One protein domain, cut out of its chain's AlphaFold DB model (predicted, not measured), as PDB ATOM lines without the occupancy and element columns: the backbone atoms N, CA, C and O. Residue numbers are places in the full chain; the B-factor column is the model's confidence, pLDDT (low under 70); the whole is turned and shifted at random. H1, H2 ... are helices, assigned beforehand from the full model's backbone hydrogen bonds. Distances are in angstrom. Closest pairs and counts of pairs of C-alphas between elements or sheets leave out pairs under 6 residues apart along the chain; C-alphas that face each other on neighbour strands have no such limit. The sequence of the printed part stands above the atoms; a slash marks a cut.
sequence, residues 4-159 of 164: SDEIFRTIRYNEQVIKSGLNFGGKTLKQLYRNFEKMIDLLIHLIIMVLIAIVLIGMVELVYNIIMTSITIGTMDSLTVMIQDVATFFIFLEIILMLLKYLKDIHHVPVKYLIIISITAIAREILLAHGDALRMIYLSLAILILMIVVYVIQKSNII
ATOM      1  N   SER A   4     -50.696  44.388 145.335       70.88
ATOM      2  CA  SER A   4     -49.750  44.377 144.214       70.88
ATOM      3  C   SER A   4     -48.288  44.508 144.662       70.88
ATOM      4  O   SER A   4     -47.435  43.792 144.149       70.88
ATOM      5  N   ASP A   5     -47.985  45.350 145.654       76.81
ATOM      6  CA  ASP A   5     -46.603  45.634 146.088       76.81
ATOM      7  C   ASP A   5     -45.958  44.465 146.838       76.81
ATOM      8  O   ASP A   5     -44.734  44.349 146.929       76.81
ATOM      9  N   GLU A   6     -46.785  43.595 147.410       77.69
ATOM     10  CA  GLU A   6     -46.338  42.387 148.092       77.69
ATOM     11  C   GLU A   6     -45.922  41.311 147.080       77.69
ATOM     12  O   GLU A   6     -44.853  40.717 147.216       77.69
ATOM     13  N   ILE A   7     -46.689  41.156 145.998       75.69
ATOM     14  CA  ILE A   7     -46.386  40.237 144.891       75.69
ATOM     15  C   ILE A   7     -45.109  40.669 144.158       75.69
ATOM     16  O   ILE A   7     -44.247  39.844 143.856       75.69
ATOM     17  N   PHE A   8     -44.920  41.968 143.922       76.38
ATOM     18  CA  PHE A   8     -43.680  42.454 143.309       76.38
ATOM     19  C   PHE A   8     -42.451  42.204 144.194       76.38
ATOM     20  O   PHE A   8     -41.380  41.872 143.678       76.38
ATOM     21  N   ARG A   9     -42.589  42.298 145.524       79.44
ATOM     22  CA  ARG A   9     -41.497  41.970 146.453       79.44
ATOM     23  C   ARG A   9     -41.172  40.479 146.471       79.44
ATOM     24  O   ARG A   9     -39.990  40.136 146.471       79.44
ATOM     25  N   THR A  10     -42.170  39.598 146.429       75.12
ATOM     26  CA  THR A  10     -41.933  38.143 146.417       75.12
ATOM     27  C   THR A  10     -41.329  37.661 145.099       75.12
ATOM     28  O   THR A  10     -40.426  36.825 145.118       75.12
ATOM     29  N   ILE A  11     -41.730  38.239 143.961       79.56
ATOM     30  CA  ILE A  11     -41.129  37.935 142.651       79.56
ATOM     31  C   ILE A  11     -39.650  38.340 142.629       79.56
ATOM     32  O   ILE A  11     -38.793  37.549 142.231       79.56
ATOM     33  N   ARG A  12     -39.328  39.546 143.113       82.12
ATOM     34  CA  ARG A  12     -37.945  40.053 143.169       82.12
ATOM     35  C   ARG A  12     -37.067  39.244 144.123       82.12
ATOM     36  O   ARG A  12     -35.897  39.013 143.823       82.12
ATOM     37  N   TYR A  13     -37.632  38.792 145.241       80.38
ATOM     38  CA  TYR A  13     -36.952  37.903 146.179       80.38
ATOM     39  C   TYR A  13     -36.640  36.543 145.536       80.38
ATOM     40  O   TYR A  13     -35.493  36.100 145.567       80.38
ATOM     41  N   ASN A  14     -37.614  35.919 144.866       78.62
ATOM     42  CA  ASN A  14     -37.417  34.629 144.202       78.62
ATOM     43  C   ASN A  14     -36.363  34.705 143.081       78.62
ATOM     44  O   ASN A  14     -35.505  33.833 142.963       78.62
ATOM     45  N   GLU A  15     -36.355  35.789 142.301       78.00
ATOM     46  CA  GLU A  15     -35.363  35.989 141.237       78.00
ATOM     47  C   GLU A  15     -33.925  36.110 141.785       78.00
ATOM     48  O   GLU A  15     -32.984  35.566 141.201       78.00
ATOM     49  N   GLN A  16     -33.740  36.781 142.930       76.31
ATOM     50  CA  GLN A  16     -32.433  36.882 143.590       76.31
ATOM     51  C   GLN A  16     -31.957  35.543 144.157       76.31
ATOM     52  O   GLN A  16     -30.771  35.219 144.040       76.31
ATOM     53  N   VAL A  17     -32.861  34.752 144.735       75.44
ATOM     54  CA  VAL A  17     -32.539  33.426 145.282       75.44
ATOM     55  C   VAL A  17     -32.148  32.463 144.156       75.44
ATOM     56  O   VAL A  17     -31.121  31.790 144.262       75.44
ATOM     57  N   ILE A  18     -32.876  32.475 143.034       75.06
ATOM     58  CA  ILE A  18     -32.553  31.660 141.852       75.06
ATOM     59  C   ILE A  18     -31.191  32.061 141.272       75.06
ATOM     60  O   ILE A  18     -30.342  31.197 141.057       75.06
ATOM     61  N   LYS A  19     -30.922  33.361 141.081       70.81
ATOM     62  CA  LYS A  19     -29.624  33.840 140.562       70.81
ATOM     63  C   LYS A  19     -28.454  33.500 141.488       70.81
ATOM     64  O   LYS A  19     -27.372  33.161 141.009       70.81
ATOM     65  N   SER A  20     -28.670  33.553 142.800       70.44
ATOM     66  CA  SER A  20     -27.646  33.221 143.795       70.44
ATOM     67  C   SER A  20     -27.344  31.718 143.823       70.44
ATOM     68  O   SER A  20     -26.172  31.339 143.823       70.44
ATOM     69  N   GLY A  21     -28.371  30.861 143.750       69.38
ATOM     70  CA  GLY A  21     -28.208  29.404 143.656       69.38
ATOM     71  C   GLY A  21     -27.522  28.952 142.360       69.38
ATOM     72  O   GLY A  21     -26.633  28.100 142.390       69.38
ATOM     73  N   LEU A  22     -27.854  29.582 141.228       75.00
ATOM     74  CA  LEU A  22     -27.263  29.266 139.920       75.00
ATOM     75  C   LEU A  22     -25.785  29.692 139.832       75.00
ATOM     76  O   LEU A  22     -24.949  28.948 139.319       75.00
ATOM     77  N   ASN A  23     -25.433  30.853 140.396       72.25
ATOM     78  CA  ASN A  23     -24.046  31.326 140.476       72.25
ATOM     79  C   ASN A  23     -23.193  30.458 141.426       72.25
ATOM     80  O   ASN A  23     -22.016  30.216 141.158       72.25
ATOM     81  N   PHE A  24     -23.781  29.946 142.514       72.31
ATOM     82  CA  PHE A  24     -23.099  29.031 143.435       72.31
ATOM     83  C   PHE A  24     -22.797  27.673 142.780       72.31
ATOM     84  O   PHE A  24     -21.652  27.216 142.838       72.31
ATOM     85  N   GLY A  25     -23.776  27.081 142.081       72.31
ATOM     86  CA  GLY A  25     -23.601  25.833 141.324       72.31
ATOM     87  C   GLY A  25     -22.588  25.955 140.179       72.31
ATOM     88  O   GLY A  25     -21.719  25.100 140.014       72.31
ATOM     89  N   GLY A  26     -22.621  27.063 139.430       72.00
ATOM     90  CA  GLY A  26     -21.654  27.324 138.359       72.00
ATOM     91  C   GLY A  26     -20.211  27.472 138.861       72.00
ATOM     92  O   GLY A  26     -19.274  26.999 138.212       72.00
ATOM     93  N   LYS A  27     -20.008  28.079 140.039       73.38
ATOM     94  CA  LYS A  27     -18.675  28.213 140.656       73.38
ATOM     95  C   LYS A  27     -18.126  26.880 141.170       73.38
ATOM     96  O   LYS A  27     -16.942  26.614 140.967       73.38
ATOM     97  N   THR A  28     -18.967  26.039 141.773       73.75
ATOM     98  CA  THR A  28     -18.567  24.712 142.282       73.75
ATOM     99  C   THR A  28     -18.261  23.727 141.152       73.75
ATOM    100  O   THR A  28     -17.233  23.053 141.212       73.75
ATOM    101  N   LEU A  29     -19.057  23.709 140.075       77.81
ATOM    102  CA  LEU A  29     -18.778  22.900 138.876       77.81
ATOM    103  C   LEU A  29     -17.447  23.288 138.215       77.81
ATOM    104  O   LEU A  29     -16.633  22.423 137.887       77.81
ATOM    105  N   LYS A  30     -17.189  24.593 138.071       77.50
ATOM    106  CA  LYS A  30     -15.951  25.089 137.454       77.50
ATOM    107  C   LYS A  30     -14.712  24.809 138.315       77.50
ATOM    108  O   LYS A  30     -13.633  24.589 137.767       77.50
ATOM    109  N   GLN A  31     -14.846  24.815 139.643       82.12
ATOM    110  CA  GLN A  31     -13.767  24.437 140.565       82.12
ATOM    111  C   GLN A  31     -13.472  22.935 140.543       82.12
ATOM    112  O   GLN A  31     -12.301  22.565 140.503       82.12
ATOM    113  N   LEU A  32     -14.503  22.085 140.511       78.12
ATOM    114  CA  LEU A  32     -14.346  20.636 140.359       78.12
ATOM    115  C   LEU A  32     -13.584  20.301 139.076       78.12
ATOM    116  O   LEU A  32     -12.547  19.648 139.147       78.12
ATOM    117  N   TYR A  33     -14.034  20.828 137.934       83.88
ATOM    118  CA  TYR A  33     -13.374  20.614 136.643       83.88
ATOM    119  C   TYR A  33     -11.891  21.011 136.677       83.88
ATOM    120  O   TYR A  33     -11.030  20.231 136.286       83.88
ATOM    121  N   ARG A  34     -11.574  22.184 137.237       85.00
ATOM    122  CA  ARG A  34     -10.191  22.676 137.333       85.00
ATOM    123  C   ARG A  34      -9.300  21.805 138.224       85.00
ATOM    124  O   ARG A  34      -8.105  21.696 137.976       85.00
ATOM    125  N   ASN A  35      -9.851  21.216 139.283       85.88
ATOM    126  CA  ASN A  35      -9.098  20.304 140.144       85.88
ATOM    127  C   ASN A  35      -8.858  18.953 139.456       85.88
ATOM    128  O   ASN A  35      -7.768  18.405 139.598       85.88
ATOM    129  N   PHE A  36      -9.831  18.452 138.685       83.38
ATOM    130  CA  PHE A  36      -9.650  17.260 137.851       83.38
ATOM    131  C   PHE A  36      -8.591  17.473 136.771       83.38
ATOM    132  O   PHE A  36      -7.715  16.629 136.626       83.38
ATOM    133  N   GLU A  37      -8.625  18.611 136.079       86.38
ATOM    134  CA  GLU A  37      -7.627  18.996 135.073       86.38
ATOM    135  C   GLU A  37      -6.212  18.987 135.672       86.38
ATOM    136  O   GLU A  37      -5.340  18.264 135.202       86.38
ATOM    137  N   LYS A  38      -6.023  19.648 136.823       86.75
ATOM    138  CA  LYS A  38      -4.740  19.637 137.548       86.75
ATOM    139  C   LYS A  38      -4.287  18.240 137.979       86.75
ATOM    140  O   LYS A  38      -3.092  17.959 137.963       86.75
ATOM    141  N   MET A  39      -5.213  17.383 138.418       86.62
ATOM    142  CA  MET A  39      -4.890  16.008 138.809       86.62
ATOM    143  C   MET A  39      -4.452  15.167 137.611       86.62
ATOM    144  O   MET A  39      -3.497  14.401 137.729       86.62
ATOM    145  N   ILE A  40      -5.147  15.306 136.481       88.06
ATOM    146  CA  ILE A  40      -4.842  14.595 135.237       88.06
ATOM    147  C   ILE A  40      -3.473  15.030 134.720       88.06
ATOM    148  O   ILE A  40      -2.636  14.167 134.458       88.06
ATOM    149  N   ASP A  41      -3.204  16.335 134.670       86.50
ATOM    150  CA  ASP A  41      -1.907  16.857 134.239       86.50
ATOM    151  C   ASP A  41      -0.775  16.338 135.126       86.50
ATOM    152  O   ASP A  41       0.247  15.873 134.621       86.50
ATOM    153  N   LEU A  42      -0.953  16.349 136.450       88.12
ATOM    154  CA  LEU A  42       0.060  15.852 137.380       88.12
ATOM    155  C   LEU A  42       0.312  14.346 137.211       88.12
ATOM    156  O   LEU A  42       1.463  13.909 137.231       88.12
ATOM    157  N   LEU A  43      -0.745  13.557 137.012       91.00
ATOM    158  CA  LEU A  43      -0.646  12.114 136.798       91.00
ATOM    159  C   LEU A  43       0.054  11.786 135.474       91.00
ATOM    160  O   LEU A  43       0.912  10.906 135.429       91.00
ATOM    161  N   ILE A  44      -0.264  12.526 134.416       89.31
ATOM    162  CA  ILE A  44       0.386  12.421 133.111       89.31
ATOM    163  C   ILE A  44       1.891  12.692 133.232       89.31
ATOM    164  O   ILE A  44       2.702  11.849 132.843       89.31
ATOM    165  N   HIS A  45       2.272  13.831 133.822       88.44
ATOM    166  CA  HIS A  45       3.681  14.197 133.993       88.44
ATOM    167  C   HIS A  45       4.432  13.167 134.847       88.44
ATOM    168  O   HIS A  45       5.576  12.831 134.535       88.44
ATOM    169  N   LEU A  46       3.784  12.619 135.883       91.81
ATOM    170  CA  LEU A  46       4.349  11.560 136.718       91.81
ATOM    171  C   LEU A  46       4.653  10.296 135.904       91.81
ATOM    172  O   LEU A  46       5.769   9.784 135.975       91.81
ATOM    173  N   ILE A  47       3.691   9.805 135.114       91.38
ATOM    174  CA  ILE A  47       3.865   8.593 134.296       91.38
ATOM    175  C   ILE A  47       5.000   8.779 133.290       91.38
ATOM    176  O   ILE A  47       5.826   7.884 133.124       91.38
ATOM    177  N   ILE A  48       5.077   9.939 132.643       89.81
ATOM    178  CA  ILE A  48       6.114  10.206 131.639       89.81
ATOM    179  C   ILE A  48       7.489  10.301 132.272       89.81
ATOM    180  O   ILE A  48       8.443   9.755 131.726       89.81
ATOM    181  N   MET A  49       7.599  10.943 133.432       89.94
ATOM    182  CA  MET A  49       8.861  11.021 134.160       89.94
ATOM    183  C   MET A  49       9.361   9.623 134.554       89.94
ATOM    184  O   MET A  49      10.530   9.305 134.330       89.94
ATOM    185  N   VAL A  50       8.466   8.751 135.034       93.62
ATOM    186  CA  VAL A  50       8.790   7.343 135.321       93.62
ATOM    187  C   VAL A  50       9.188   6.591 134.048       93.62
ATOM    188  O   VAL A  50      10.169   5.851 134.051       93.62
ATOM    189  N   LEU A  51       8.473   6.798 132.943       92.69
ATOM    190  CA  LEU A  51       8.754   6.129 131.676       92.69
ATOM    191  C   LEU A  51      10.118   6.541 131.101       92.69
ATOM    192  O   LEU A  51      10.881   5.675 130.679       92.69
ATOM    193  N   ILE A  52      10.466   7.831 131.156       91.75
ATOM    194  CA  ILE A  52      11.799   8.327 130.781       91.75
ATOM    195  C   ILE A  52      12.873   7.657 131.645       91.75
ATOM    196  O   ILE A  52      13.881   7.202 131.107       91.75
ATOM    197  N   ALA A  53      12.660   7.549 132.959       92.69
ATOM    198  CA  ALA A  53      13.619   6.910 133.858       92.69
ATOM    199  C   ALA A  53      13.852   5.428 133.508       92.69
ATOM    200  O   ALA A  53      14.999   4.991 133.439       92.69
ATOM    201  N   ILE A  54      12.784   4.673 133.228       93.56
ATOM    202  CA  ILE A  54      12.874   3.260 132.818       93.56
ATOM    203  C   ILE A  54      13.645   3.122 131.500       93.56
ATOM    204  O   ILE A  54      14.535   2.278 131.389       93.56
ATOM    205  N   VAL A  55      13.338   3.965 130.510       92.25
ATOM    206  CA  VAL A  55      14.017   3.937 129.207       92.25
ATOM    207  C   VAL A  55      15.502   4.274 129.351       92.25
ATOM    208  O   VAL A  55      16.336   3.592 128.762       92.25
ATOM    209  N   LEU A  56      15.854   5.266 130.176       92.31
ATOM    210  CA  LEU A  56      17.252   5.618 130.440       92.31
ATOM    211  C   LEU A  56      18.034   4.462 131.075       92.31
ATOM    212  O   LEU A  56      19.174   4.222 130.684       92.31
ATOM    213  N   ILE A  57      17.428   3.719 132.006       93.00
ATOM    214  CA  ILE A  57      18.056   2.527 132.599       93.00
ATOM    215  C   ILE A  57      18.311   1.465 131.519       93.00
ATOM    216  O   ILE A  57      19.431   0.966 131.414       93.00
ATOM    217  N   GLY A  58      17.316   1.179 130.672       89.50
ATOM    218  CA  GLY A  58      17.464   0.230 129.563       89.50
ATOM    219  C   GLY A  58      18.537   0.644 128.548       89.50
ATOM    220  O   GLY A  58      19.269  -0.200 128.036       89.50
ATOM    221  N   MET A  59      18.702   1.947 128.303       89.56
ATOM    222  CA  MET A  59      19.782   2.455 127.449       89.56
ATOM    223  C   MET A  59      21.168   2.214 128.046       89.56
ATOM    224  O   MET A  59      22.090   1.880 127.305       89.56
ATOM    225  N   VAL A  60      21.332   2.379 129.360       91.31
ATOM    226  CA  VAL A  60      22.618   2.129 130.030       91.31
ATOM    227  C   VAL A  60      22.993   0.650 129.948       91.31
ATOM    228  O   VAL A  60      24.140   0.336 129.632       91.31
ATOM    229  N   GLU A  61      22.034  -0.253 130.169       89.38
ATOM    230  CA  GLU A  61      22.243  -1.699 130.023       89.38
ATOM    231  C   GLU A  61      22.652  -2.070 128.591       89.38
ATOM    232  O   GLU A  61      23.612  -2.810 128.380       89.38
ATOM    233  N   LEU A  62      21.983  -1.485 127.597       86.00
ATOM    234  CA  LEU A  62      22.301  -1.712 126.193       86.00
ATOM    235  C   LEU A  62      23.710  -1.222 125.827       86.00
ATOM    236  O   LEU A  62      24.465  -1.940 125.175       86.00
ATOM    237  N   VAL A  63      24.097  -0.025 126.276       87.06
ATOM    238  CA  VAL A  63      25.453   0.511 126.056       87.06
ATOM    239  C   VAL A  63      26.504  -0.377 126.721       87.06
ATOM    240  O   VAL A  63      27.549  -0.640 126.123       87.06
ATOM    241  N   TYR A  64      26.229  -0.886 127.923       86.94
ATOM    242  CA  TYR A  64      27.120  -1.823 128.604       86.94
ATOM    243  C   TYR A  64      27.303  -3.126 127.807       86.94
ATOM    244  O   TYR A  64      28.438  -3.570 127.609       86.94
ATOM    245  N   ASN A  65      26.213  -3.691 127.279       82.00
ATOM    246  CA  ASN A  65      26.251  -4.896 126.442       82.00
ATOM    247  C   ASN A  65      27.031  -4.686 125.136       82.00
ATOM    248  O   ASN A  65      27.828  -5.551 124.759       82.00
ATOM    249  N   ILE A  66      26.879  -3.526 124.488       79.88
ATOM    250  CA  ILE A  66      27.649  -3.167 123.285       79.88
ATOM    251  C   ILE A  66      29.148  -3.121 123.599       79.88
ATOM    252  O   ILE A  66      29.952  -3.700 122.868       79.88
ATOM    253  N   ILE A  67      29.540  -2.469 124.698       77.88
ATOM    254  CA  ILE A  67      30.952  -2.340 125.095       77.88
ATOM    255  C   ILE A  67      31.556  -3.713 125.414       77.88
ATOM    256  O   ILE A  67      32.660  -4.014 124.961       77.88
ATOM    257  N   MET A  68      30.837  -4.566 126.149       77.50
ATOM    258  CA  MET A  68      31.316  -5.907 126.498       77.50
ATOM    259  C   MET A  68      31.483  -6.797 125.257       77.50
ATOM    260  O   MET A  68      32.509  -7.463 125.088       77.50
ATOM    261  N   THR A  69      30.510  -6.757 124.346       70.31
ATOM    262  CA  THR A  69      30.559  -7.482 123.067       70.31
ATOM    263  C   THR A  69      31.694  -6.962 122.175       70.31
ATOM    264  O   THR A  69      32.388  -7.750 121.535       70.31
ATOM    265  N   SER A  70      31.966  -5.651 122.209       63.66
ATOM    266  CA  SER A  70      33.051  -5.004 121.461       63.66
ATOM    267  C   SER A  70      34.460  -5.381 121.933       63.66
ATOM    268  O   SER A  70      35.408  -5.106 121.207       63.66
ATOM    269  N   ILE A  71      34.643  -5.968 123.118       60.75
ATOM    270  CA  ILE A  71      35.969  -6.394 123.609       60.75
ATOM    271  C   ILE A  71      36.307  -7.816 123.122       60.75
ATOM    272  O   ILE A  71      37.478  -8.159 122.958       60.75
ATOM    273  N   THR A  72      35.298  -8.631 122.795       57.31
ATOM    274  CA  THR A  72      35.465 -10.009 122.292       57.31
ATOM    275  C   THR A  72      35.561 -10.018 120.758       57.31
ATOM    276  O   THR A  72      34.742 -10.612 120.055       57.31
ATOM    277  N   ILE A  73      36.533  -9.290 120.200       54.59
ATOM    278  CA  ILE A  73      36.670  -9.118 118.743       54.59
ATOM    279  C   ILE A  73      37.374 -10.340 118.142       54.59
ATOM    280  O   ILE A  73      38.593 -10.469 118.229       54.59
ATOM    281  N   GLY A  74      36.606 -11.239 117.524       55.22
ATOM    282  CA  GLY A  74      37.170 -12.393 116.813       55.22
ATOM    283  C   GLY A  74      36.299 -13.029 115.723       55.22
ATOM    284  O   GLY A  74      36.834 -13.769 114.903       55.22
ATOM    285  N   THR A  75      34.993 -12.749 115.654       57.09
ATOM    286  CA  THR A  75      34.066 -13.511 114.793       57.09
ATOM    287  C   THR A  75      33.019 -12.617 114.126       57.09
ATOM    288  O   THR A  75      32.502 -11.699 114.743       57.09
ATOM    289  N   MET A  76      32.677 -12.900 112.862       56.91
ATOM    290  CA  MET A  76      31.707 -12.131 112.054       56.91
ATOM    291  C   MET A  76      30.305 -12.020 112.691       56.91
ATOM    292  O   MET A  76      29.589 -11.057 112.424       56.91
ATOM    293  N   ASP A  77      29.936 -12.949 113.578       62.81
ATOM    294  CA  ASP A  77      28.672 -12.906 114.324       62.81
ATOM    295  C   ASP A  77      28.583 -11.713 115.286       62.81
ATOM    296  O   ASP A  77      27.497 -11.164 115.482       62.81
ATOM    297  N   SER A  78      29.707 -11.243 115.842       66.00
ATOM    298  CA  SER A  78      29.682 -10.130 116.798       66.00
ATOM    299  C   SER A  78      29.372  -8.784 116.137       66.00
ATOM    300  O   SER A  78      28.804  -7.907 116.786       66.00
ATOM    301  N   LEU A  79      29.659  -8.626 114.839       68.81
ATOM    302  CA  LEU A  79      29.333  -7.410 114.084       68.81
ATOM    303  C   LEU A  79      27.823  -7.264 113.863       68.81
ATOM    304  O   LEU A  79      27.279  -6.176 114.042       68.81
ATOM    305  N   THR A  80      27.141  -8.356 113.516       73.25
ATOM    306  CA  THR A  80      25.683  -8.355 113.310       73.25
ATOM    307  C   THR A  80      24.948  -8.080 114.619       73.25
ATOM    308  O   THR A  80      24.026  -7.264 114.645       73.25
ATOM    309  N   VAL A  81      25.402  -8.691 115.720       77.31
ATOM    310  CA  VAL A  81      24.863  -8.437 117.065       77.31
ATOM    311  C   VAL A  81      25.090  -6.981 117.480       77.31
ATOM    312  O   VAL A  81      24.156  -6.322 117.925       77.31
ATOM    313  N   MET A  82      26.280  -6.425 117.234       78.81
ATOM    314  CA  MET A  82      26.569  -5.021 117.544       78.81
ATOM    315  C   MET A  82      25.658  -4.057 116.773       78.81
ATOM    316  O   MET A  82      25.134  -3.104 117.347       78.81
ATOM    317  N   ILE A  83      25.446  -4.293 115.476       83.25
ATOM    318  CA  ILE A  83      24.546  -3.472 114.656       83.25
ATOM    319  C   ILE A  83      23.109  -3.546 115.185       83.25
ATOM    320  O   ILE A  83      22.423  -2.526 115.244       83.25
ATOM    321  N   GLN A  84      22.659  -4.731 115.598       83.88
ATOM    322  CA  GLN A  84      21.335  -4.929 116.180       83.88
ATOM    323  C   GLN A  84      21.175  -4.192 117.521       83.88
ATOM    324  O   GLN A  84      20.145  -3.546 117.746       83.88
ATOM    325  N   ASP A  85      22.191  -4.223 118.379       86.75
ATOM    326  CA  ASP A  85      22.188  -3.487 119.642       86.75
ATOM    327  C   ASP A  85      22.185  -1.972 119.394       86.75
ATOM    328  O   ASP A  85      21.376  -1.244 119.972       86.75
ATOM    329  N   VAL A  86      22.990  -1.477 118.449       87.31
ATOM    330  CA  VAL A  86      22.969  -0.061 118.042       87.31
ATOM    331  C   VAL A  86      21.607   0.327 117.451       87.31
ATOM    332  O   VAL A  86      21.058   1.373 117.795       87.31
ATOM    333  N   ALA A  87      21.000  -0.512 116.612       88.62
ATOM    334  CA  ALA A  87      19.666  -0.258 116.066       88.62
ATOM    335  C   ALA A  87      18.577  -0.233 117.156       88.62
ATOM    336  O   ALA A  87      17.587   0.489 117.016       88.62
ATOM    337  N   THR A  88      18.758  -0.990 118.241       89.50
ATOM    338  CA  THR A  88      17.886  -0.970 119.428       89.50
ATOM    339  C   THR A  88      18.096   0.307 120.247       89.50
ATOM    340  O   THR A  88      17.131   0.899 120.730       89.50
ATOM    341  N   PHE A  89      19.328   0.816 120.315       89.81
ATOM    342  CA  PHE A  89      19.645   2.095 120.959       89.81
ATOM    343  C   PHE A  89      18.927   3.264 120.271       89.81
ATOM    344  O   PHE A  89      18.373   4.136 120.941       89.81
ATOM    345  N   PHE A  90      18.858   3.249 118.936       88.94
ATOM    346  CA  PHE A  90      18.098   4.240 118.167       88.94
ATOM    347  C   PHE A  90      16.593   4.229 118.481       88.94
ATOM    348  O   PHE A  90      15.990   5.299 118.525       88.94
ATOM    349  N   ILE A  91      15.994   3.065 118.763       90.62
ATOM    350  CA  ILE A  91      14.585   2.977 119.192       90.62
ATOM    351  C   ILE A  91      14.398   3.642 120.558       90.62
ATOM    352  O   ILE A  91      13.444   4.393 120.756       90.62
ATOM    353  N   PHE A  92      15.315   3.421 121.504       92.31
ATOM    354  CA  PHE A  92      15.241   4.100 122.799       92.31
ATOM    355  C   PHE A  92      15.391   5.620 122.667       92.31
ATOM    356  O   PHE A  92      14.658   6.360 123.324       92.31
ATOM    357  N   LEU A  93      16.266   6.096 121.775       89.38
ATOM    358  CA  LEU A  93      16.388   7.522 121.466       89.38
ATOM    359  C   LEU A  93      15.080   8.085 120.887       89.38
ATOM    360  O   LEU A  93      14.645   9.157 121.304       89.38
ATOM    361  N   GLU A  94      14.423   7.365 119.977       88.75
ATOM    362  CA  GLU A  94      13.125   7.751 119.407       88.75
ATOM    363  C   GLU A  94      12.026   7.841 120.481       88.75
ATOM    364  O   GLU A  94      11.286   8.829 120.535       88.75
ATOM    365  N   ILE A  95      11.976   6.870 121.397       90.12
ATOM    366  CA  ILE A  95      11.053   6.884 122.539       90.12
ATOM    367  C   ILE A  95      11.339   8.088 123.446       90.12
ATOM    368  O   ILE A  95      10.413   8.820 123.799       90.12
ATOM    369  N   ILE A  96      12.605   8.358 123.782       89.12
ATOM    370  CA  ILE A  96      12.975   9.541 124.576       89.12
ATOM    371  C   ILE A  96      12.569  10.831 123.864       89.12
ATOM    372  O   ILE A  96      12.007  11.717 124.506       89.12
ATOM    373  N   LEU A  97      12.797  10.954 122.553       86.88
ATOM    374  CA  LEU A  97      12.382  12.130 121.782       86.88
ATOM    375  C   LEU A  97      10.867  12.353 121.858       86.88
ATOM    376  O   LEU A  97      10.426  13.491 122.039       86.88
ATOM    377  N   MET A  98      10.071  11.287 121.764       84.81
ATOM    378  CA  MET A  98       8.620  11.375 121.927       84.81
ATOM    379  C   MET A  98       8.215  11.813 123.338       84.81
ATOM    380  O   MET A  98       7.343  12.671 123.481       84.81
ATOM    381  N   LEU A  99       8.858  11.272 124.373       88.19
ATOM    382  CA  LEU A  99       8.565  11.610 125.769       88.19
ATOM    383  C   LEU A  99       8.981  13.043 126.121       88.19
ATOM    384  O   LEU A  99       8.219  13.771 126.752       88.19
ATOM    385  N   LEU A 100      10.152  13.488 125.659       82.69
ATOM    386  CA  LEU A 100      10.621  14.863 125.840       82.69
ATOM    387  C   LEU A 100       9.724  15.869 125.118       82.69
ATOM    388  O   LEU A 100       9.455  16.944 125.652       82.69
ATOM    389  N   LYS A 101       9.242  15.526 123.918       77.50
ATOM    390  CA  LYS A 101       8.273  16.359 123.199       77.50
ATOM    391  C   LYS A 101       6.961  16.456 123.963       77.50
ATOM    392  O   LYS A 101       6.411  17.548 124.071       77.50
ATOM    393  N   TYR A 102       6.485  15.336 124.500       80.19
ATOM    394  CA  TYR A 102       5.275  15.329 125.306       80.19
ATOM    395  C   TYR A 102       5.402  16.289 126.498       80.19
ATOM    396  O   TYR A 102       4.481  17.052 126.763       80.19
ATOM    397  N   LEU A 103       6.544  16.292 127.196       76.06
ATOM    398  CA  LEU A 103       6.773  17.212 128.318       76.06
ATOM    399  C   LEU A 103       6.864  18.687 127.902       76.06
ATOM    400  O   LEU A 103       6.637  19.558 128.736       76.06
ATOM    401  N   LYS A 104       7.240  18.977 126.651       70.31
ATOM    402  CA  LYS A 104       7.444  20.351 126.182       70.31
ATOM    403  C   LYS A 104       6.168  21.039 125.700       70.31
ATOM    404  O   LYS A 104       6.048  22.227 125.961       70.31
ATOM    405  N   ASP A 105       5.231  20.343 125.047       64.81
ATOM    406  CA  ASP A 105       4.092  21.007 124.394       64.81
ATOM    407  C   ASP A 105       2.799  20.169 124.383       64.81
ATOM    408  O   ASP A 105       2.728  19.125 123.732       64.81
ATOM    409  N   ILE A 106       1.728  20.684 125.008       56.62
ATOM    410  CA  ILE A 106       0.358  20.139 124.886       56.62
ATOM    411  C   ILE A 106      -0.368  20.710 123.655       56.62
ATOM    412  O   ILE A 106      -1.264  20.059 123.120       56.62
ATOM    413  N   HIS A 107      -0.020  21.914 123.176       53.72
ATOM    414  CA  HIS A 107      -0.999  22.684 122.402       53.72
ATOM    415  C   HIS A 107      -0.779  22.816 120.891       53.72
ATOM    416  O   HIS A 107      -1.780  23.024 120.209       53.72
ATOM    417  N   HIS A 108       0.421  22.696 120.315       51.56
ATOM    418  CA  HIS A 108       0.611  22.741 118.849       51.56
ATOM    419  C   HIS A 108       1.592  21.641 118.443       51.56
ATOM    420  O   HIS A 108       2.772  21.749 118.740       51.56
ATOM    421  N   VAL A 109       1.129  20.569 117.786       55.06
ATOM    422  CA  VAL A 109       2.001  19.472 117.328       55.06
ATOM    423  C   VAL A 109       2.724  19.919 116.055       55.06
ATOM    424  O   VAL A 109       2.109  19.955 114.989       55.06
ATOM    425  N   PRO A 110       4.027  20.239 116.103       64.31
ATOM    426  CA  PRO A 110       4.682  20.848 114.958       64.31
ATOM    427  C   PRO A 110       5.087  19.731 113.999       64.31
ATOM    428  O   PRO A 110       5.701  18.734 114.392       64.31
ATOM    429  N   VAL A 111       4.746  19.896 112.723       64.81
ATOM    430  CA  VAL A 111       5.045  18.940 111.639       64.81
ATOM    431  C   VAL A 111       6.545  18.601 111.579       64.81
ATOM    432  O   VAL A 111       6.923  17.475 111.267       64.81
ATOM    433  N   LYS A 112       7.405  19.540 112.000       75.00
ATOM    434  CA  LYS A 112       8.866  19.386 112.114       75.00
ATOM    435  C   LYS A 112       9.288  18.143 112.914       75.00
ATOM    436  O   LYS A 112      10.239  17.468 112.538       75.00
ATOM    437  N   TYR A 113       8.571  17.801 113.982       79.19
ATOM    438  CA  TYR A 113       8.943  16.675 114.847       79.19
ATOM    439  C   TYR A 113       8.599  15.329 114.217       79.19
ATOM    440  O   TYR A 113       9.345  14.375 114.387       79.19
ATOM    441  N   LEU A 114       7.498  15.256 113.463       81.69
ATOM    442  CA  LEU A 114       7.158  14.058 112.696       81.69
ATOM    443  C   LEU A 114       8.235  13.778 111.639       81.69
ATOM    444  O   LEU A 114       8.614  12.628 111.427       81.69
ATOM    445  N   ILE A 115       8.782  14.835 111.033       86.25
ATOM    446  CA  ILE A 115       9.882  14.714 110.073       86.25
ATOM    447  C   ILE A 115      11.164  14.221 110.756       86.25
ATOM    448  O   ILE A 115      11.799  13.313 110.234       86.25
ATOM    449  N   ILE A 116      11.517  14.738 111.938       84.50
ATOM    450  CA  ILE A 116      12.679  14.250 112.705       84.50
ATOM    451  C   ILE A 116      12.521  12.764 113.062       84.50
ATOM    452  O   ILE A 116      13.459  11.996 112.876       84.50
ATOM    453  N   ILE A 117      11.331  12.345 113.503       86.38
ATOM    454  CA  ILE A 117      11.020  10.935 113.788       86.38
ATOM    455  C   ILE A 117      11.196  10.081 112.519       86.38
ATOM    456  O   ILE A 117      11.858   9.049 112.549       86.38
ATOM    457  N   SER A 118      10.703  10.561 111.374       89.69
ATOM    458  CA  SER A 118      10.837   9.861 110.087       89.69
ATOM    459  C   SER A 118      12.295   9.744 109.627       89.69
ATOM    460  O   SER A 118      12.707   8.693 109.138       89.69
ATOM    461  N   ILE A 119      13.094  10.800 109.803       91.06
ATOM    462  CA  ILE A 119      14.529  10.785 109.487       91.06
ATOM    463  C   ILE A 119      15.248   9.751 110.361       91.06
ATOM    464  O   ILE A 119      16.016   8.947 109.834       91.06
ATOM    465  N   THR A 120      14.973   9.725 111.668       91.00
ATOM    466  CA  THR A 120      15.558   8.749 112.602       91.00
ATOM    467  C   THR A 120      15.162   7.312 112.248       91.00
ATOM    468  O   THR A 120      16.021   6.428 112.254       91.00
ATOM    469  N   ALA A 121      13.907   7.074 111.853       90.56
ATOM    470  CA  ALA A 121      13.438   5.759 111.418       90.56
ATOM    471  C   ALA A 121      14.166   5.268 110.152       90.56
ATOM    472  O   ALA A 121      14.607   4.120 110.093       90.56
ATOM    473  N   ILE A 122      14.361   6.143 109.159       92.25
ATOM    474  CA  ILE A 122      15.106   5.794 107.940       92.25
ATOM    475  C   ILE A 122      16.594   5.589 108.249       92.25
ATOM    476  O   ILE A 122      17.198   4.657 107.722       92.25
ATOM    477  N   ALA A 123      17.184   6.402 109.130       89.38
ATOM    478  CA  ALA A 123      18.569   6.226 109.566       89.38
ATOM    479  C   ALA A 123      18.787   4.861 110.245       89.38
ATOM    480  O   ALA A 123      19.755   4.168 109.931       89.38
ATOM    481  N   ARG A 124      17.855   4.430 111.108       91.88
ATOM    482  CA  ARG A 124      17.857   3.083 111.698       91.88
ATOM    483  C   ARG A 124      17.761   1.998 110.626       91.88
ATOM    484  O   ARG A 124      18.485   1.011 110.700       91.88
ATOM    485  N   GLU A 125      16.900   2.179 109.629       90.12
ATOM    486  CA  GLU A 125      16.743   1.202 108.548       90.12
ATOM    487  C   GLU A 125      18.016   1.067 107.699       90.12
ATOM    488  O   GLU A 125      18.375  -0.042 107.307       90.12
ATOM    489  N   ILE A 126      18.746   2.167 107.472       88.75
ATOM    490  CA  ILE A 126      20.067   2.146 106.818       88.75
ATOM    491  C   ILE A 126      21.066   1.345 107.656       88.75
ATOM    492  O   ILE A 126      21.787   0.511 107.110       88.75
ATOM    493  N   LEU A 127      21.081   1.556 108.975       85.38
ATOM    494  CA  LEU A 127      21.921   0.784 109.890       85.38
ATOM    495  C   LEU A 127      21.519  -0.691 109.963       85.38
ATOM    496  O   LEU A 127      22.348  -1.507 110.317       85.38
ATOM    497  N   LEU A 128      20.292  -1.083 109.633       83.94
ATOM    498  CA  LEU A 128      19.907  -2.498 109.629       83.94
ATOM    499  C   LEU A 128      20.157  -3.168 108.270       83.94
ATOM    500  O   LEU A 128      20.435  -4.361 108.206       83.94
ATOM    501  N   ALA A 129      20.097  -2.407 107.175       79.06
ATOM    502  CA  ALA A 129      20.169  -2.908 105.801       79.06
ATOM    503  C   ALA A 129      21.592  -3.249 105.304       79.06
ATOM    504  O   ALA A 129      21.839  -3.213 104.095       79.06
ATOM    505  N   HIS A 130      22.524  -3.595 106.203       68.50
ATOM    506  CA  HIS A 130      23.897  -3.967 105.844       68.50
ATOM    507  C   HIS A 130      23.884  -5.153 104.863       68.50
ATOM    508  O   HIS A 130      23.651  -6.293 105.253       68.50
ATOM    509  N   GLY A 131      24.121  -4.875 103.575       68.81
ATOM    510  CA  GLY A 131      24.218  -5.885 102.516       68.81
ATOM    511  C   GLY A 131      23.356  -5.630 101.276       68.81
ATOM    512  O   GLY A 131      23.686  -6.148 100.212       68.81
ATOM    513  N   ASP A 132      22.312  -4.797 101.357       81.44
ATOM    514  CA  ASP A 132      21.459  -4.480 100.200       81.44
ATOM    515  C   ASP A 132      21.765  -3.077  99.651       81.44
ATOM    516  O   ASP A 132      21.260  -2.053 100.121       81.44
ATOM    517  N   ALA A 133      22.627  -3.040  98.632       83.94
ATOM    518  CA  ALA A 133      23.075  -1.806  97.992       83.94
ATOM    519  C   ALA A 133      21.929  -0.999  97.364       83.94
ATOM    520  O   ALA A 133      21.940   0.231  97.429       83.94
ATOM    521  N   LEU A 134      20.920  -1.663  96.786       87.94
ATOM    522  CA  LEU A 134      19.786  -0.966  96.175       87.94
ATOM    523  C   LEU A 134      18.931  -0.302  97.247       87.94
ATOM    524  O   LEU A 134      18.558   0.867  97.115       87.94
ATOM    525  N   ARG A 135      18.673  -1.021  98.341       88.25
ATOM    526  CA  ARG A 135      17.908  -0.494  99.470       88.25
ATOM    527  C   ARG A 135      18.589   0.716 100.105       88.25
ATOM    528  O   ARG A 135      17.919   1.713 100.366       88.25
ATOM    529  N   MET A 136      19.911   0.679 100.268       90.19
ATOM    530  CA  MET A 136      20.678   1.822 100.778       90.19
ATOM    531  C   MET A 136      20.556   3.068  99.886       90.19
ATOM    532  O   MET A 136      20.406   4.172 100.412       90.19
ATOM    533  N   ILE A 137      20.546   2.911  98.558       91.06
ATOM    534  CA  ILE A 137      20.373   4.036  97.620       91.06
ATOM    535  C   ILE A 137      18.986   4.677  97.781       91.06
ATOM    536  O   ILE A 137      18.887   5.900  97.892       91.06
ATOM    537  N   TYR A 138      17.919   3.873  97.853       92.88
ATOM    538  CA  TYR A 138      16.560   4.392  98.058       92.88
ATOM    539  C   TYR A 138      16.399   5.090  99.414       92.88
ATOM    540  O   TYR A 138      15.811   6.170  99.481       92.88
ATOM    541  N   LEU A 139      16.941   4.508 100.487       92.12
ATOM    542  CA  LEU A 139      16.870   5.093 101.830       92.12
ATOM    543  C   LEU A 139      17.670   6.402 101.924       92.12
ATOM    544  O   LEU A 139      17.196   7.375 102.509       92.12
ATOM    545  N   SER A 140      18.848   6.470 101.296       91.25
ATOM    546  CA  SER A 140      19.645   7.700 101.227       91.25
ATOM    547  C   SER A 140      18.919   8.809 100.453       91.25
ATOM    548  O   SER A 140      18.853   9.949 100.922       91.25
ATOM    549  N   LEU A 141      18.284   8.470  99.324       94.19
ATOM    550  CA  LEU A 141      17.454   9.410  98.566       94.19
ATOM    551  C   LEU A 141      16.253   9.904  99.391       94.19
ATOM    552  O   LEU A 141      15.912  11.085  99.337       94.19
ATOM    553  N   ALA A 142      15.637   9.034 100.193       93.75
ATOM    554  CA  ALA A 142      14.540   9.416 101.077       93.75
ATOM    555  C   ALA A 142      14.977  10.439 102.144       93.75
ATOM    556  O   ALA A 142      14.276  11.432 102.352       93.75
ATOM    557  N   ILE A 143      16.150  10.258 102.769       92.25
ATOM    558  CA  ILE A 143      16.712  11.250 103.709       92.25
ATOM    559  C   ILE A 143      16.983  12.582 103.002       92.25
ATOM    560  O   ILE A 143      16.675  13.637 103.557       92.25
ATOM    561  N   LEU A 144      17.508  12.553 101.772       93.81
ATOM    562  CA  LEU A 144      17.742  13.766 100.983       93.81
ATOM    563  C   LEU A 144      16.437  14.545 100.751       93.81
ATOM    564  O   LEU A 144      16.391  15.755 100.968       93.81
ATOM    565  N   ILE A 145      15.362  13.851 100.366       93.81
ATOM    566  CA  ILE A 145      14.038  14.459 100.180       93.81
ATOM    567  C   ILE A 145      13.522  15.041 101.502       93.81
ATOM    568  O   ILE A 145      13.067  16.183 101.525       93.81
ATOM    569  N   LEU A 146      13.627  14.307 102.612       91.44
ATOM    570  CA  LEU A 146      13.191  14.793 103.927       91.44
ATOM    571  C   LEU A 146      13.950  16.048 104.363       91.44
ATOM    572  O   LEU A 146      13.329  16.978 104.873       91.44
ATOM    573  N   MET A 147      15.257  16.121 104.111       90.94
ATOM    574  CA  MET A 147      16.042  17.330 104.372       90.94
ATOM    575  C   MET A 147      15.548  18.526 103.551       90.94
ATOM    576  O   MET A 147      15.442  19.629 104.090       90.94
ATOM    577  N   ILE A 148      15.169  18.320 102.283       91.31
ATOM    578  CA  ILE A 148      14.549  19.370 101.458       91.31
ATOM    579  C   ILE A 148      13.212  19.812 102.066       91.31
ATOM    580  O   ILE A 148      12.955  21.011 102.155       91.31
ATOM    581  N   VAL A 149      12.374  18.880 102.532       90.44
ATOM    582  CA  VAL A 149      11.101  19.218 103.192       90.44
ATOM    583  C   VAL A 149      11.342  20.060 104.448       90.44
ATOM    584  O   VAL A 149      10.695  21.094 104.619       90.44
ATOM    585  N   VAL A 150      12.294  19.669 105.304       86.38
ATOM    586  CA  VAL A 150      12.662  20.458 106.493       86.38
ATOM    587  C   VAL A 150      13.132  21.851 106.091       86.38
ATOM    588  O   VAL A 150      12.693  22.832 106.687       86.38
ATOM    589  N   TYR A 151      13.982  21.947 105.069       87.19
ATOM    590  CA  TYR A 151      14.488  23.220 104.568       87.19
ATOM    591  C   TYR A 151      13.363  24.129 104.053       87.19
ATOM    592  O   TYR A 151      13.322  25.311 104.394       87.19
ATOM    593  N   VAL A 152      12.411  23.588 103.285       88.00
ATOM    594  CA  VAL A 152      11.249  24.339 102.784       88.00
ATOM    595  C   VAL A 152      10.366  24.819 103.934       88.00
ATOM    596  O   VAL A 152       9.982  25.984 103.938       88.00
ATOM    597  N   ILE A 153      10.094  23.969 104.928       84.06
ATOM    598  CA  ILE A 153       9.288  24.335 106.105       84.06
ATOM    599  C   ILE A 153       9.990  25.400 106.950       84.06
ATOM    600  O   ILE A 153       9.346  26.316 107.459       84.06
ATOM    601  N   GLN A 154      11.308  25.295 107.130       79.62
ATOM    602  CA  GLN A 154      12.073  26.338 107.811       79.62
ATOM    603  C   GLN A 154      11.972  27.646 107.030       79.62
ATOM    604  O   GLN A 154      11.579  28.655 107.598       79.62
ATOM    605  N   LYS A 155      12.202  27.618 105.715       80.12
ATOM    606  CA  LYS A 155      12.098  28.805 104.863       80.12
ATOM    607  C   LYS A 155      10.697  29.425 104.838       80.12
ATOM    608  O   LYS A 155      10.601  30.647 104.813       80.12
ATOM    609  N   SER A 156       9.629  28.628 104.863       71.38
ATOM    610  CA  SER A 156       8.255  29.146 104.927       71.38
ATOM    611  C   SER A 156       7.917  29.744 106.292       71.38
ATOM    612  O   SER A 156       7.194  30.733 106.354       71.38
ATOM    613  N   ASN A 157       8.454  29.176 107.378       63.50
ATOM    614  CA  ASN A 157       8.221  29.675 108.737       63.50
ATOM    615  C   ASN A 157       9.112  30.867 109.124       63.50
ATOM    616  O   ASN A 157       8.809  31.521 110.112       63.50
ATOM    617  N   ILE A 158      10.152  31.206 108.351       54.28
ATOM    618  CA  ILE A 158      10.987  32.406 108.571       54.28
ATOM    619  C   ILE A 158      10.204  33.725 108.346       54.28
ATOM    620  O   ILE A 158      10.706  34.799 108.646       54.28
ATOM    621  N   ILE A 159       8.942  33.677 107.896       50.41
ATOM    622  CA  ILE A 159       8.047  34.854 107.823       50.41
ATOM    623  C   ILE A 159       7.177  34.998 109.099       50.41
ATOM    624  O   ILE A 159       6.367  35.914 109.198       50.41
TER     625      ILE A 159
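Overview. This is residues 4 to 159 of the 164 residues of a protein of Vagococcus sp. CF-210 (UniProt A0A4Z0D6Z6). One very long helix, H1, makes the long axis, and three shorter helices, H2, H3 and H4, fold back and forth beside its far part in a zigzag, so that residues 4 to 43 of H1 stick out from the body as a long bare arm. In the body the far part of H1, then H2, H3 and H4 lie side by side in chain order, each next to the one before and running the opposite way. The printed part has 156 residues with four named helices, H1 to H4 in order, and no named strand; the class is all helix. The whole is extended, with a radius of gyration of the C-alphas of 28.9 A and spans of 106 by 40 by 22 A, only just a rod.

Along the chain. H1 covers residues 4 to 71 and is 101.7 A from first to last C-alpha; it begins at C-alpha 4, at (-49.750, 44.377, 144.214). H2, residues 76 to 104, measures 42.9 A and begins at C-alpha 76, at (31.707, -12.131, 112.054). H3, residues 111 to 128, measures 26.2 A. H4, residues 133 to 157, measures 36.4 A and ends at C-alpha 157, at (8.221, 29.675, 108.737).

Arrangement. H1 and H2 form a helical hairpin, opposite ways at a shallow tilt of 19 degrees. H1 touches H2 with residues 45 to 70 alone; the closest C-alphas, of Ile 66 and Met 82, are 6.1 A apart. H2 and H3 form the next helical hairpin, opposite ways at a shallow tilt of 9 degrees. H2 touches H3 with residues 83 to 94 alone, and their closest C-alphas, of Ala 87 and Arg 124, are 5.8 A apart. H3 and H4 form a third helical hairpin, opposite ways at a shallow tilt of 16 degrees; they touch, the closest C-alphas being those of Ile 126 and Met 136, 6.1 A apart. H1 is apart from H3 and H4, and H2 is apart from H4. The helix packing is mostly aligned, with 3 of 3 touching pairs at a shallow tilt. In H1, H3 and H4 every O i to N i+4 pair is within hydrogen-bond range; in H2 24 of 25 are.

Size, cuts and confidence. The two C-alphas farthest apart, of Ser 4 and Gly 74, are 107.4 A from each other. Residues 4 to 43, which belong to H1, and residues 71 to 77 stand free; the body without them spans 50 by 44 by 15 A. The printed part has no cut. The links from H1 to H2 and from H3 to H4 are tight, and the link from H2 to H3 is short. The mean pLDDT of the printed part is 81.0; it is under 70 at residue 21, residues 70 to 79, 105 to 111, 130 to 131 and 157 to 159.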